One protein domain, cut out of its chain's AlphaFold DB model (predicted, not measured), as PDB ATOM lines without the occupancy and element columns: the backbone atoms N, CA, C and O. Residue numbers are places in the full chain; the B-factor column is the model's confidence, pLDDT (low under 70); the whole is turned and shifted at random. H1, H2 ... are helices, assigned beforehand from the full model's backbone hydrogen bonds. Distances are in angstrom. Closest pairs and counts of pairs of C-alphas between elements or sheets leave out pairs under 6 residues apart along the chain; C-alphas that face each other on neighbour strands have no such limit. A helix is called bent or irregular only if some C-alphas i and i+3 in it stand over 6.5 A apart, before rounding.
ATOM      1  N   GLY A 434     152.388 158.644 165.849       80.06
ATOM      2  CA  GLY A 434     151.438 158.347 166.929       80.06
ATOM      3  C   GLY A 434     150.994 159.594 167.703       80.06
ATOM      4  O   GLY A 434     149.811 159.749 168.006       80.06
ATOM      5  N   ARG A 435     151.911 160.547 167.936       81.38
ATOM      6  CA  ARG A 435     151.571 161.865 168.501       81.38
ATOM      7  C   ARG A 435     150.664 162.670 167.571       81.38
ATOM      8  O   ARG A 435     149.697 163.259 168.051       81.38
ATOM      9  N   LYS A 436     150.946 162.678 166.260       87.06
ATOM     10  CA  LYS A 436     150.097 163.349 165.267       87.06
ATOM     11  C   LYS A 436     148.700 162.727 165.252       87.06
ATOM     12  O   LYS A 436     147.739 163.452 165.457       87.06
ATOM     13  N   ALA A 437     148.595 161.401 165.151       86.56
ATOM     14  CA  ALA A 437     147.319 160.689 165.168       86.56
ATOM     15  C   ALA A 437     146.494 160.979 166.436       86.56
ATOM     16  O   ALA A 437     145.300 161.245 166.331       86.56
ATOM     17  N   LYS A 438     147.117 161.031 167.628       85.12
ATOM     18  CA  LYS A 438     146.403 161.433 168.852       85.12
ATOM     19  C   LYS A 438     145.939 162.898 168.812       85.12
ATOM     20  O   LYS A 438     144.836 163.177 169.275       85.12
ATOM     21  N   LYS A 439     146.716 163.827 168.241       88.62
ATOM     22  CA  LYS A 439     146.277 165.224 168.042       88.62
ATOM     23  C   LYS A 439     145.128 165.319 167.025       88.62
ATOM     24  O   LYS A 439     144.139 165.988 167.301       88.62
ATOM     25  N   ASP A 440     145.233 164.612 165.901       90.50
ATOM     26  CA  ASP A 440     144.220 164.548 164.835       90.50
ATOM     27  C   ASP A 440     142.913 163.866 165.297       90.50
ATOM     28  O   ASP A 440     141.840 164.142 164.756       90.50
ATOM     29  N   PHE A 441     142.989 162.962 166.283       92.19
ATOM     30  CA  PHE A 441     141.827 162.412 166.982       92.19
ATOM     31  C   PHE A 441     141.240 163.430 167.960       92.19
ATOM     32  O   PHE A 441     140.066 163.756 167.840       92.19
ATOM     33  N   LEU A 442     142.035 163.984 168.885       88.88
ATOM     34  CA  LEU A 442     141.536 164.934 169.890       88.88
ATOM     35  C   LEU A 442     140.883 166.178 169.266       88.88
ATOM     36  O   LEU A 442     139.898 166.666 169.806       88.88
ATOM     37  N   ALA A 443     141.363 166.639 168.107       89.56
ATOM     38  CA  ALA A 443     140.754 167.742 167.358       89.56
ATOM     39  C   ALA A 443     139.371 167.417 166.748       89.56
ATOM     40  O   ALA A 443     138.606 168.337 166.478       89.56
ATOM     41  N   ARG A 444     139.047 166.133 166.526       93.44
ATOM     42  CA  ARG A 444     137.758 165.664 165.967       93.44
ATOM     43  C   ARG A 444     136.873 164.940 166.984       93.44
ATOM     44  O   ARG A 444     135.687 164.765 166.730       93.44
ATOM     45  N   ARG A 445     137.426 164.538 168.135       92.31
ATOM     46  CA  ARG A 445     136.740 163.867 169.255       92.31
ATOM     47  C   ARG A 445     135.408 164.539 169.575       92.31
ATOM     48  O   ARG A 445     134.407 163.862 169.760       92.31
ATOM     49  N   ASP A 446     135.416 165.863 169.616       88.81
ATOM     50  CA  ASP A 446     134.280 166.691 170.006       88.81
ATOM     51  C   ASP A 446     133.156 166.667 168.953       88.81
ATOM     52  O   ASP A 446     131.984 166.599 169.312       88.81
ATOM     53  N   GLU A 447     133.497 166.623 167.662       92.00
ATOM     54  CA  GLU A 447     132.540 166.450 166.558       92.00
ATOM     55  C   GLU A 447     131.957 165.028 166.534       92.00
ATOM     56  O   GLU A 447     130.740 164.855 166.460       92.00
ATOM     57  N   ILE A 448     132.815 164.010 166.668       93.94
ATOM     58  CA  ILE A 448     132.405 162.599 166.734       93.94
ATOM     59  C   ILE A 448     131.452 162.386 167.923       93.94
ATOM     60  O   ILE A 448     130.385 161.795 167.765       93.94
ATOM     61  N   ALA A 449     131.782 162.951 169.089       91.75
ATOM     62  CA  ALA A 449     130.941 162.909 170.279       91.75
ATOM     63  C   ALA A 449     129.560 163.544 170.050       91.75
ATOM     64  O   ALA A 449     128.550 162.938 170.400       91.75
ATOM     65  N   MET A 450     129.495 164.735 169.440       89.12
ATOM     66  CA  MET A 450     128.220 165.396 169.117       89.12
ATOM     67  C   MET A 450     127.343 164.549 168.192       89.12
ATOM     68  O   MET A 450     126.136 164.441 168.421       89.12
ATOM     69  N   ASN A 451     127.944 163.961 167.155       92.69
ATOM     70  CA  ASN A 451     127.231 163.144 166.177       92.69
ATOM     71  C   ASN A 451     126.686 161.865 166.831       92.69
ATOM     72  O   ASN A 451     125.489 161.604 166.741       92.69
ATOM     73  N   PHE A 452     127.523 161.142 167.579       93.56
ATOM     74  CA  PHE A 452     127.139 159.897 168.242       93.56
ATOM     75  C   PHE A 452     126.129 160.103 169.394       93.56
ATOM     76  O   PHE A 452     125.217 159.295 169.567       93.56
ATOM     77  N   ILE A 453     126.204 161.217 170.140       91.38
ATOM     78  CA  ILE A 453     125.174 161.589 171.136       91.38
ATOM     79  C   ILE A 453     123.808 161.797 170.466       91.38
ATOM     80  O   ILE A 453     122.797 161.330 170.995       91.38
ATOM     81  N   ARG A 454     123.763 162.486 169.314       89.38
ATOM     82  CA  ARG A 454     122.519 162.668 168.548       89.38
ATOM     83  C   ARG A 454     121.988 161.329 168.046       89.38
ATOM     84  O   ARG A 454     120.803 161.064 168.210       89.38
ATOM     85  N   GLU A 455     122.861 160.495 167.490       92.06
ATOM     86  CA  GLU A 455     122.492 159.186 166.953       92.06
ATOM     87  C   GLU A 455     121.865 158.294 168.036       92.06
ATOM     88  O   GLU A 455     120.762 157.794 167.833       92.06
ATOM     89  N   ILE A 456     122.475 158.207 169.229       91.62
ATOM     90  CA  ILE A 456     121.885 157.518 170.392       91.62
ATOM     91  C   ILE A 456     120.521 158.109 170.785       91.62
ATOM     92  O   ILE A 456     119.605 157.348 171.120       91.62
ATOM     93  N   ASP A 457     120.362 159.438 170.802       89.31
ATOM     94  CA  ASP A 457     119.090 160.032 171.228       89.31
ATOM     95  C   ASP A 457     117.962 159.742 170.232       89.31
ATOM     96  O   ASP A 457     116.870 159.335 170.637       89.31
ATOM     97  N   ASP A 458     118.241 159.864 168.935       88.44
ATOM     98  CA  ASP A 458     117.284 159.573 167.870       88.44
ATOM     99  C   ASP A 458     116.919 158.074 167.828       88.44
ATOM    100  O   ASP A 458     115.730 157.741 167.771       88.44
ATOM    101  N   THR A 459     117.890 157.152 167.937       88.88
ATOM    102  CA  THR A 459     117.633 155.697 167.867       88.88
ATOM    103  C   THR A 459     117.050 155.106 169.147       88.88
ATOM    104  O   THR A 459     116.169 154.246 169.091       88.88
ATOM    105  N   THR A 460     117.565 155.496 170.317       86.25
ATOM    106  CA  THR A 460     117.358 154.743 171.563       86.25
ATOM    107  C   THR A 460     116.416 155.452 172.527       86.25
ATOM    108  O   THR A 460     115.497 154.819 173.060       86.25
ATOM    109  N   THR A 461     116.601 156.752 172.767       78.88
ATOM    110  CA  THR A 461     115.689 157.522 173.631       78.88
ATOM    111  C   THR A 461     114.513 158.135 172.869       78.88
ATOM    112  O   THR A 461     113.517 158.497 173.507       78.88
ATOM    113  N   ALA A 462     114.537 158.102 171.532       76.44
ATOM    114  CA  ALA A 462     113.541 158.664 170.617       76.44
ATOM    115  C   ALA A 462     113.337 160.171 170.845       76.44
ATOM    116  O   ALA A 462     112.220 160.633 171.091       76.44
ATOM    117  N   GLY A 463     114.444 160.915 170.874       65.19
ATOM    118  CA  GLY A 463     114.477 162.358 171.109       65.19
ATOM    119  C   GLY A 463     114.077 162.786 172.527       65.19
ATOM    120  O   GLY A 463     113.836 163.967 172.770       65.19
ATOM    121  N   ARG A 464     113.950 161.859 173.488       60.94
ATOM    122  CA  ARG A 464     113.585 162.175 174.889       60.94
ATOM    123  C   ARG A 464     114.782 162.421 175.800       60.94
ATOM    124  O   ARG A 464     114.571 162.753 176.964       60.94
ATOM    125  N   ALA A 465     116.004 162.293 175.290       57.44
ATOM    126  CA  ALA A 465     117.163 162.925 175.900       57.44
ATOM    127  C   ALA A 465     117.430 164.326 175.307       57.44
ATOM    128  O   ALA A 465     118.407 164.947 175.715       57.44
ATOM    129  N   THR A 466     116.579 164.856 174.401       49.16
ATOM    130  CA  THR A 466     116.876 166.117 173.694       49.16
ATOM    131  C   THR A 466     117.134 167.279 174.647       49.16
ATOM    132  O   THR A 466     116.317 167.677 175.482       49.16
ATOM    133  N   ARG A 487     118.984 169.337 183.733       69.56
ATOM    134  CA  ARG A 487     120.289 169.506 183.082       69.56
ATOM    135  C   ARG A 487     121.240 168.420 183.563       69.56
ATOM    136  O   ARG A 487     121.475 168.311 184.765       69.56
ATOM    137  N   ALA A 488     121.792 167.665 182.625       76.62
ATOM    138  CA  ALA A 488     123.000 166.878 182.829       76.62
ATOM    139  C   ALA A 488     124.210 167.630 182.244       76.62
ATOM    140  O   ALA A 488     124.046 168.669 181.599       76.62
ATOM    141  N   ASN A 489     125.401 167.074 182.430       82.56
ATOM    142  CA  ASN A 489     126.601 167.361 181.652       82.56
ATOM    143  C   ASN A 489     127.354 166.042 181.419       82.56
ATOM    144  O   ASN A 489     127.209 165.121 182.224       82.56
ATOM    145  N   ILE A 490     128.147 165.949 180.349       85.56
ATOM    146  CA  ILE A 490     129.038 164.809 180.087       85.56
ATOM    147  C   ILE A 490     130.459 165.353 179.929       85.56
ATOM    148  O   ILE A 490     130.808 165.922 178.896       85.56
ATOM    149  N   GLU A 491     131.286 165.185 180.958       86.69
ATOM    150  CA  GLU A 491     132.666 165.678 180.978       86.69
ATOM    151  C   GLU A 491     133.620 164.527 180.623       86.69
ATOM    152  O   GLU A 491     133.697 163.543 181.353       86.69
ATOM    153  N   LEU A 492     134.331 164.625 179.489       86.50
ATOM    154  CA  LEU A 492     135.155 163.538 178.930       86.50
ATOM    155  C   LEU A 492     136.657 163.839 179.013       86.50
ATOM    156  O   LEU A 492     137.151 164.767 178.365       86.50
ATOM    157  N   SER A 493     137.419 163.008 179.731       86.69
ATOM    158  CA  SER A 493     138.867 163.193 179.910       86.69
ATOM    159  C   SER A 493     139.691 162.883 178.638       86.69
ATOM    160  O   SER A 493     139.801 161.715 178.250       86.69
ATOM    161  N   PRO A 494     140.390 163.865 178.020       85.38
ATOM    162  CA  PRO A 494     141.231 163.647 176.827       85.38
ATOM    163  C   PRO A 494     142.526 162.858 177.118       85.38
ATOM    164  O   PRO A 494     143.281 162.474 176.218       85.38
ATOM    165  N   LYS A 495     142.815 162.617 178.404       83.88
ATOM    166  CA  LYS A 495     143.941 161.792 178.867       83.88
ATOM    167  C   LYS A 495     143.563 160.305 178.956       83.88
ATOM    168  O   LYS A 495     144.469 159.478 178.988       83.88
ATOM    169  N   VAL A 496     142.265 159.982 178.957       84.19
ATOM    170  CA  VAL A 496     141.710 158.621 179.094       84.19
ATOM    171  C   VAL A 496     141.060 158.157 177.792       84.19
ATOM    172  O   VAL A 496     141.325 157.046 177.346       84.19
ATOM    173  N   ILE A 497     140.280 159.028 177.145       89.12
ATOM    174  CA  ILE A 497     139.703 158.765 175.827       89.12
ATOM    175  C   ILE A 497     140.753 159.071 174.755       89.12
ATOM    176  O   ILE A 497     141.054 160.230 174.460       89.12
ATOM    177  N   ASP A 498     141.353 158.018 174.205       87.12
ATOM    178  CA  ASP A 498     142.422 158.075 173.204       87.12
ATOM    179  C   ASP A 498     142.144 157.266 171.925       87.12
ATOM    180  O   ASP A 498     142.974 157.283 171.014       87.12
ATOM    181  N   SER A 499     140.969 156.636 171.828       89.88
ATOM    182  CA  SER A 499     140.423 156.032 170.606       89.88
ATOM    183  C   SER A 499     138.929 156.337 170.439       89.88
ATOM    184  O   SER A 499     138.237 156.707 171.390       89.88
ATOM    185  N   GLU A 500     138.437 156.166 169.214       92.38
ATOM    186  CA  GLU A 500     137.039 156.382 168.813       92.38
ATOM    187  C   GLU A 500     136.093 155.328 169.419       92.38
ATOM    188  O   GLU A 500     135.049 155.657 169.970       92.38
ATOM    189  N   GLU A 501     136.534 154.070 169.467       91.19
ATOM    190  CA  GLU A 501     135.885 152.960 170.183       91.19
ATOM    191  C   GLU A 501     135.664 153.271 171.679       91.19
ATOM    192  O   GLU A 501     134.564 153.095 172.209       91.19
ATOM    193  N   ARG A 502     136.691 153.809 172.360       91.06
ATOM    194  CA  ARG A 502     136.603 154.261 173.763       91.06
ATOM    195  C   ARG A 502     135.670 155.462 173.920       91.06
ATOM    196  O   ARG A 502     134.953 155.553 174.909       91.06
ATOM    197  N   LEU A 503     135.653 156.373 172.945       92.88
ATOM    198  CA  LEU A 503     134.740 157.516 172.936       92.88
ATOM    199  C   LEU A 503     133.277 157.054 172.856       92.88
ATOM    200  O   LEU A 503     132.464 157.497 173.665       92.88
ATOM    201  N   HIS A 504     132.951 156.143 171.935       93.81
ATOM    202  CA  HIS A 504     131.591 155.627 171.770       93.81
ATOM    203  C   HIS A 504     131.136 154.815 172.987       93.81
ATOM    204  O   HIS A 504     130.071 155.083 173.539       93.81
ATOM    205  N   THR A 505     131.954 153.881 173.474       93.06
ATOM    206  CA  THR A 505     131.610 153.061 174.652       93.06
ATOM    207  C   THR A 505     131.436 153.892 175.929       93.06
ATOM    208  O   THR A 505     130.463 153.681 176.657       93.06
ATOM    209  N   THR A 506     132.279 154.906 176.177       93.06
ATOM    210  CA  THR A 506     132.061 155.836 177.301       93.06
ATOM    211  C   THR A 506     130.816 156.707 177.106       93.06
ATOM    212  O   THR A 506     129.988 156.771 178.009       93.06
ATOM    213  N   ILE A 507     130.601 157.323 175.936       93.00
ATOM    214  CA  ILE A 507     129.389 158.132 175.691       93.00
ATOM    215  C   ILE A 507     128.113 157.296 175.850       93.00
ATOM    216  O   ILE A 507     127.138 157.768 176.430       93.00
ATOM    217  N   ALA A 508     128.115 156.049 175.380       93.94
ATOM    218  CA  ALA A 508     126.990 155.135 175.520       93.94
ATOM    219  C   ALA A 508     126.676 154.803 176.992       93.94
ATOM    220  O   ALA A 508     125.504 154.760 177.375       93.94
ATOM    221  N   HIS A 509     127.702 154.623 177.829       93.19
ATOM    222  CA  HIS A 509     127.561 154.463 179.280       93.19
ATOM    223  C   HIS A 509     126.943 155.715 179.929       93.19
ATOM    224  O   HIS A 509     125.947 155.619 180.649       93.19
ATOM    225  N   GLU A 510     127.469 156.898 179.605       91.69
ATOM    226  CA  GLU A 510     127.006 158.175 180.157       91.69
ATOM    227  C   GLU A 510     125.566 158.517 179.731       91.69
ATOM    228  O   GLU A 510     124.732 158.906 180.555       91.69
ATOM    229  N   MET A 511     125.214 158.268 178.467       91.00
ATOM    230  CA  MET A 511     123.840 158.395 177.971       91.00
ATOM    231  C   MET A 511     122.877 157.407 178.650       91.00
ATOM    232  O   MET A 511     121.716 157.751 178.884       91.00
ATOM    233  N   CYS A 512     123.336 156.210 179.040       91.69
ATOM    234  CA  CYS A 512     122.512 155.279 179.816       91.69
ATOM    235  C   CYS A 512     122.188 155.819 181.217       91.69
ATOM    236  O   CYS A 512     121.032 155.719 181.634       91.69
ATOM    237  N   HIS A 513     123.139 156.447 181.922       89.69
ATOM    238  CA  HIS A 513     122.854 157.121 183.201       89.69
ATOM    239  C   HIS A 513     121.785 158.200 183.031       89.69
ATOM    240  O   HIS A 513     120.755 158.166 183.712       89.69
ATOM    241  N   ILE A 514     121.967 159.091 182.054       88.38
ATOM    242  CA  ILE A 514     121.035 160.186 181.754       88.38
ATOM    243  C   ILE A 514     119.628 159.645 181.438       88.38
ATOM    244  O   ILE A 514     118.638 160.140 181.985       88.38
ATOM    245  N   ALA A 515     119.518 158.568 180.653       88.88
ATOM    246  CA  ALA A 515     118.244 157.910 180.361       88.88
ATOM    247  C   ALA A 515     117.588 157.252 181.599       88.88
ATOM    248  O   ALA A 515     116.354 157.253 181.727       88.88
ATOM    249  N   THR A 516     118.366 156.728 182.558       88.31
ATOM    250  CA  THR A 516     117.794 156.229 183.826       88.31
ATOM    251  C   THR A 516     117.233 157.342 184.702       88.31
ATOM    252  O   THR A 516     116.146 157.181 185.265       88.31
ATOM    253  N   TRP A 517     117.929 158.476 184.800       81.50
ATOM    254  CA  TRP A 517     117.519 159.581 185.660       81.50
ATOM    255  C   TRP A 517     116.348 160.363 185.060       81.50
ATOM    256  O   TRP A 517     115.329 160.523 185.728       81.50
ATOM    257  N   ILE A 518     116.459 160.793 183.798       81.12
ATOM    258  CA  ILE A 518     115.468 161.666 183.149       81.12
ATOM    259  C   ILE A 518     114.237 160.874 182.690       81.12
ATOM    260  O   ILE A 518     113.113 161.232 183.025       81.12
ATOM    261  N   ILE A 519     114.424 159.784 181.937       83.19
ATOM    262  CA  ILE A 519     113.306 159.091 181.263       83.19
ATOM    263  C   ILE A 519     112.679 158.019 182.162       83.19
ATOM    264  O   ILE A 519     111.487 157.738 182.055       83.19
ATOM    265  N   THR A 520     113.468 157.414 183.056       83.50
ATOM    266  CA  THR A 520     112.994 156.334 183.945       83.50
ATOM    267  C   THR A 520     112.667 156.829 185.361       83.50
ATOM    268  O   THR A 520     112.119 156.068 186.156       83.50
ATOM    269  N   GLY A 521     112.995 158.086 185.701       71.75
ATOM    270  CA  GLY A 521     112.733 158.690 187.018       71.75
ATOM    271  C   GLY A 521     113.416 157.973 188.193       71.75
ATOM    272  O   GLY A 521     112.983 158.085 189.343       71.75
ATOM    273  N   GLY A 522     114.441 157.162 187.915       65.69
ATOM    274  CA  GLY A 522     114.932 156.152 188.843       65.69
ATOM    275  C   GLY A 522     115.976 156.671 189.826       65.69
ATOM    276  O   GLY A 522     117.138 156.823 189.463       65.69
ATOM    277  N   LYS A 523     115.618 156.782 191.113       58.84
ATOM    278  CA  LYS A 523     116.590 156.802 192.231       58.84
ATOM    279  C   LYS A 523     117.146 155.393 192.488       58.84
ATOM    280  O   LYS A 523     116.913 154.803 193.538       58.84
ATOM    281  N   GLN A 524     117.785 154.826 191.474       55.44
ATOM    282  CA  GLN A 524     118.371 153.485 191.477       55.44
ATOM    283  C   GLN A 524     119.882 153.563 191.766       55.44
ATOM    284  O   GLN A 524     120.468 154.633 191.584       55.44
ATOM    285  N   PRO A 525     120.537 152.467 192.203       61.38
ATOM    286  CA  PRO A 525     121.997 152.394 192.176       61.38
ATOM    287  C   PRO A 525     122.505 152.629 190.747       61.38
ATOM    288  O   PRO A 525     121.823 152.250 189.789       61.38
ATOM    289  N   SER A 526     123.695 153.225 190.621       70.81
ATOM    290  CA  SER A 526     124.286 153.731 189.365       70.81
ATOM    291  C   SER A 526     124.087 152.802 188.165       70.81
ATOM    292  O   SER A 526     123.656 153.237 187.106       70.81
ATOM    293  N   HIS A 527     124.311 151.499 188.350       86.44
ATOM    294  CA  HIS A 527     124.254 150.501 187.279       86.44
ATOM    295  C   HIS A 527     123.149 149.450 187.485       86.44
ATOM    296  O   HIS A 527     123.310 148.266 187.173       86.44
ATOM    297  N   GLY A 528     122.017 149.880 188.056       86.88
ATOM    298  CA  GLY A 528     120.853 149.040 188.357       86.88
ATOM    299  C   GLY A 528     120.119 148.477 187.130       86.88
ATOM    300  O   GLY A 528     120.514 148.662 185.979       86.88
ATOM    301  N   ALA A 529     118.992 147.794 187.362       89.00
ATOM    302  CA  ALA A 529     118.212 147.152 186.293       89.00
ATOM    303  C   ALA A 529     117.755 148.137 185.196       89.00
ATOM    304  O   ALA A 529     117.743 147.780 184.019       89.00
ATOM    305  N   ALA A 530     117.459 149.389 185.566       89.25
ATOM    306  CA  ALA A 530     117.145 150.446 184.609       89.25
ATOM    307  C   ALA A 530     118.333 150.722 183.666       89.25
ATOM    308  O   ALA A 530     118.143 150.684 182.451       89.25
ATOM    309  N   PHE A 531     119.549 150.903 184.201       91.81
ATOM    310  CA  PHE A 531     120.773 151.135 183.417       91.81
ATOM    311  C   PHE A 531     120.996 149.998 182.420       91.81
ATOM    312  O   PHE A 531     121.117 150.229 181.222       91.81
ATOM    313  N   LYS A 532     120.924 148.749 182.899       92.31
ATOM    314  CA  LYS A 532     121.088 147.552 182.062       92.31
ATOM    315  C   LYS A 532     120.030 147.455 180.957       92.31
ATOM    316  O   LYS A 532     120.346 147.006 179.861       92.31
ATOM    317  N   SER A 533     118.803 147.926 181.199       93.19
ATOM    318  CA  SER A 533     117.749 147.969 180.173       93.19
ATOM    319  C   SER A 533     117.900 149.106 179.153       93.19
ATOM    320  O   SER A 533     117.292 149.031 178.087       93.19
ATOM    321  N   TRP A 534     118.696 150.142 179.441       93.00
ATOM    322  CA  TRP A 534     119.109 151.139 178.446       93.00
ATOM    323  C   TRP A 534     120.351 150.682 177.686       93.00
ATOM    324  O   TRP A 534     120.307 150.670 176.460       93.00
ATOM    325  N   GLY A 535     121.375 150.167 178.375       93.69
ATOM    326  CA  GLY A 535     122.561 149.583 177.740       93.69
ATOM    327  C   GLY A 535     122.201 148.478 176.745       93.69
ATOM    328  O   GLY A 535     122.686 148.487 175.622       93.69
ATOM    329  N   ALA A 536     121.252 147.600 177.089       94.12
ATOM    330  CA  ALA A 536     120.744 146.574 176.175       94.12
ATOM    331  C   ALA A 536     120.031 147.129 174.923       94.12
ATOM    332  O   ALA A 536     120.008 146.449 173.903       94.12
ATOM    333  N   LYS A 537     119.460 148.343 174.966       94.06
ATOM    334  CA  LYS A 537     118.892 149.001 173.773       94.06
ATOM    335  C   LYS A 537     119.972 149.677 172.937       94.06
ATOM    336  O   LYS A 537     119.887 149.618 171.719       94.06
ATOM    337  N   VAL A 538     120.966 150.302 173.577       94.75
ATOM    338  CA  VAL A 538     122.104 150.909 172.872       94.75
ATOM    339  C   VAL A 538     122.897 149.816 172.151       94.75
ATOM    340  O   VAL A 538     123.034 149.894 170.941       94.75
ATOM    341  N   MET A 539     123.267 148.725 172.832       95.31
ATOM    342  CA  MET A 539     123.939 147.562 172.221       95.31
ATOM    343  C   MET A 539     123.110 146.867 171.120       95.31
ATOM    344  O   MET A 539     123.669 146.201 170.256       95.31
ATOM    345  N   ALA A 540     121.777 147.002 171.135       94.62
ATOM    346  CA  ALA A 540     120.903 146.469 170.083       94.62
ATOM    347  C   ALA A 540     120.752 147.406 168.868       94.62
ATOM    348  O   ALA A 540     120.337 146.945 167.806       94.62
ATOM    349  N   ALA A 541     121.063 148.698 169.017       93.62
ATOM    350  CA  ALA A 541     121.117 149.671 167.924       93.62
ATOM    351  C   ALA A 541     122.538 149.806 167.341       93.62
ATOM    352  O   ALA A 541     122.694 149.957 166.134       93.62
ATOM    353  N   PHE A 542     123.560 149.694 168.194       94.06
ATOM    354  CA  PHE A 542     124.977 149.869 167.882       94.06
ATOM    355  C   PHE A 542     125.747 148.587 168.250       94.06
ATOM    356  O   PHE A 542     126.211 148.461 169.385       94.06
ATOM    357  N   PRO A 543     125.875 147.613 167.327       91.38
ATOM    358  CA  PRO A 543     126.518 146.329 167.620       91.38
ATOM    359  C   PRO A 543     128.022 146.461 167.914       91.38
ATOM    360  O   PRO A 543     128.583 145.610 168.600       91.38
ATOM    361  N   ASP A 544     128.655 147.538 167.444       90.19
ATOM    362  CA  ASP A 544     130.082 147.829 167.631       90.19
ATOM    363  C   ASP A 544     130.401 148.495 168.991       90.19
ATOM    364  O   ASP A 544     131.536 148.907 169.231       90.19
ATOM    365  N   VAL A 545     129.410 148.653 169.883       92.06
ATOM    366  CA  VAL A 545     129.531 149.430 171.130       92.06
ATOM    367  C   VAL A 545     129.062 148.611 172.335       92.06
ATOM    368  O   VAL A 545     127.865 148.500 172.588       92.06
ATOM    369  N   GLU A 546     129.994 148.083 173.134       91.88
ATOM    370  CA  GLU A 546     129.666 147.380 174.385       91.88
ATOM    371  C   GLU A 546     129.375 148.364 175.537       91.88
ATOM    372  O   GLU A 546     130.211 149.193 175.897       91.88
ATOM    373  N   VAL A 547     128.201 148.239 176.171       91.94
ATOM    374  CA  VAL A 547     127.808 149.043 177.345       91.94
ATOM    375  C   VAL A 547     127.873 148.200 178.617       91.94
ATOM    376  O   VAL A 547     126.890 147.597 179.058       91.94
ATOM    377  N   SER A 548     129.055 148.179 179.228       89.56
ATOM    378  CA  SER A 548     129.303 147.536 180.519       89.56
ATOM    379  C   SER A 548     128.857 148.415 181.703       89.56
ATOM    380  O   SER A 548     128.523 149.592 181.559       89.56
ATOM    381  N   THR A 549     128.881 147.859 182.919       87.06
ATOM    382  CA  THR A 549     128.646 148.617 184.165       87.06
ATOM    383  C   THR A 549     129.906 149.264 184.747       87.06
ATOM    384  O   THR A 549     129.833 149.885 185.798       87.06
ATOM    385  N   THR A 550     131.067 149.103 184.108       81.81
ATOM    386  CA  THR A 550     132.370 149.580 184.601       81.81
ATOM    387  C   THR A 550     133.326 149.774 183.427       81.81
ATOM    388  O   THR A 550     133.563 148.816 182.694       81.81
ATOM    389  N   HIS A 551     133.924 150.958 183.281       73.75
ATOM    390  CA  HIS A 551     134.886 151.271 182.212       73.75
ATOM    391  C   HIS A 551     136.148 150.383 182.279       73.75
ATOM    392  O   HIS A 551     137.109 150.683 182.987       73.75
ATOM    393  N   THR A 552     136.155 149.267 181.545       74.50
ATOM    394  CA  THR A 552     137.224 148.250 181.531       74.50
ATOM    395  C   THR A 552     138.310 148.564 180.499       74.50
ATOM    396  O   THR A 552     138.580 147.776 179.595       74.50
ATOM    397  N   PHE A 553     138.957 149.724 180.635       80.50
ATOM    398  CA  PHE A 553     140.004 150.180 179.714       80.50
ATOM    399  C   PHE A 553     141.382 150.233 180.382       80.50
ATOM    400  O   PHE A 553     141.525 150.702 181.512       80.50
ATOM    401  N   GLU A 554     142.434 149.813 179.669       77.00
ATOM    402  CA  GLU A 554     143.808 150.045 180.123       77.00
ATOM    403  C   GLU A 554     144.153 151.540 180.002       77.00
ATOM    404  O   GLU A 554     144.411 152.056 178.907       77.00
ATOM    405  N   ILE A 555     144.142 152.234 181.142       83.44
ATOM    406  CA  ILE A 555     144.533 153.642 181.261       83.44
ATOM    407  C   ILE A 555     146.057 153.733 181.390       83.44
ATOM    408  O   ILE A 555     146.652 153.271 182.367       83.44
ATOM    409  N   THR A 556     146.704 154.390 180.425       81.62
ATOM    410  CA  THR A 556     148.136 154.706 180.516       81.62
ATOM    411  C   THR A 556     148.349 155.910 181.434       81.62
ATOM    412  O   THR A 556     147.978 157.037 181.106       81.62
TER     413      THR A 556
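What this domain is: This is residues 434 to 466 and 487 to 556 of the 672 residues of the protein "SprT-like domain-containing protein" of Saitoella complicata (strain BCRC 22490 / CBS 7301 / JCM 7358 / NBRC 10748 / NRRL Y-17804) (UniProt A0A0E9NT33). Three helices cross one another in an elongated all-helix body: the second arm of a long bent helix, H1b, and the shorter helix H3 both pack on H2, while the first arm, H1a, reaches past H2 toward one end of the long axis. Two stretches with no named element, residues 487 to 499 and 542 to 556, each run back toward the end where H1a lies. The printed part has 103 residues, 61 of them in three named helices, H1, H2 and H3 in that order along the chain, with no named strand. The whole is compact, with a radius of gyration of the C-alphas of 13.8 A, and spans 43 by 27 by 26 A.

How they stand to each other: H1, residues 434 to 461, was assigned as one helix by its hydrogen bonds but is bent: C-alphas 443 and 446 are 7.1 A apart. Its arms H1a, residues 434 to 443, and H1b, residues 446 to 461, stand at a steep tilt of 57 degrees. H1b touches H2, residues 500 to 519, the same way at a steep tilt of 44 degrees; their closest C-alphas, of Ile 453 and Ile 507, are 7.1 A apart. H2 touches H3, residues 529 to 541, with residues 508 to 516 alone, opposite ways at a steep tilt of 47 degrees; the closest C-alphas, of Cys 512 and Trp 534, are 5.5 A apart. H1b touches H3 with residues 456 to 460 alone, closest at the C-alphas of Thr 460 and Val 538, 6.2 A; the two are about perpendicular, only just, at 73 degrees. H1a and H2 are close but not clearly touching, with the closest C-alphas, of Phe 441 and Glu 500, 7.9 A apart. H1a and H3 are apart. Every O i to N i+4 pair is within hydrogen-bond range in H1a, H1b and H2, and 8 of 9 are in H3.

Where its parts are: H1a is 14.2 A long from first to last C-alpha and begins at C-alpha 434, (151.438, 158.347, 166.929). H1b measures 21.0 A. H2 is 26.9 A long and begins at C-alpha 500, (137.039, 156.382, 168.813). H3 measures 18.8 A and ends at C-alpha 541, (121.117, 149.671, 167.924).

The domain as a whole: The two C-alphas farthest apart are those of Gly 434 and Gly 521, 43.6 A. Residues 467 to 486 are not printed, and C-alphas 466 and 487 are 10.5 A apart across this cut, which lies in the link from H1 to H2. The link from H2 to H3, nine residues, is short. The mean pLDDT of the printed part is 85.7, with values under 70 at residues 463 to 466, 487 and 522 to 525.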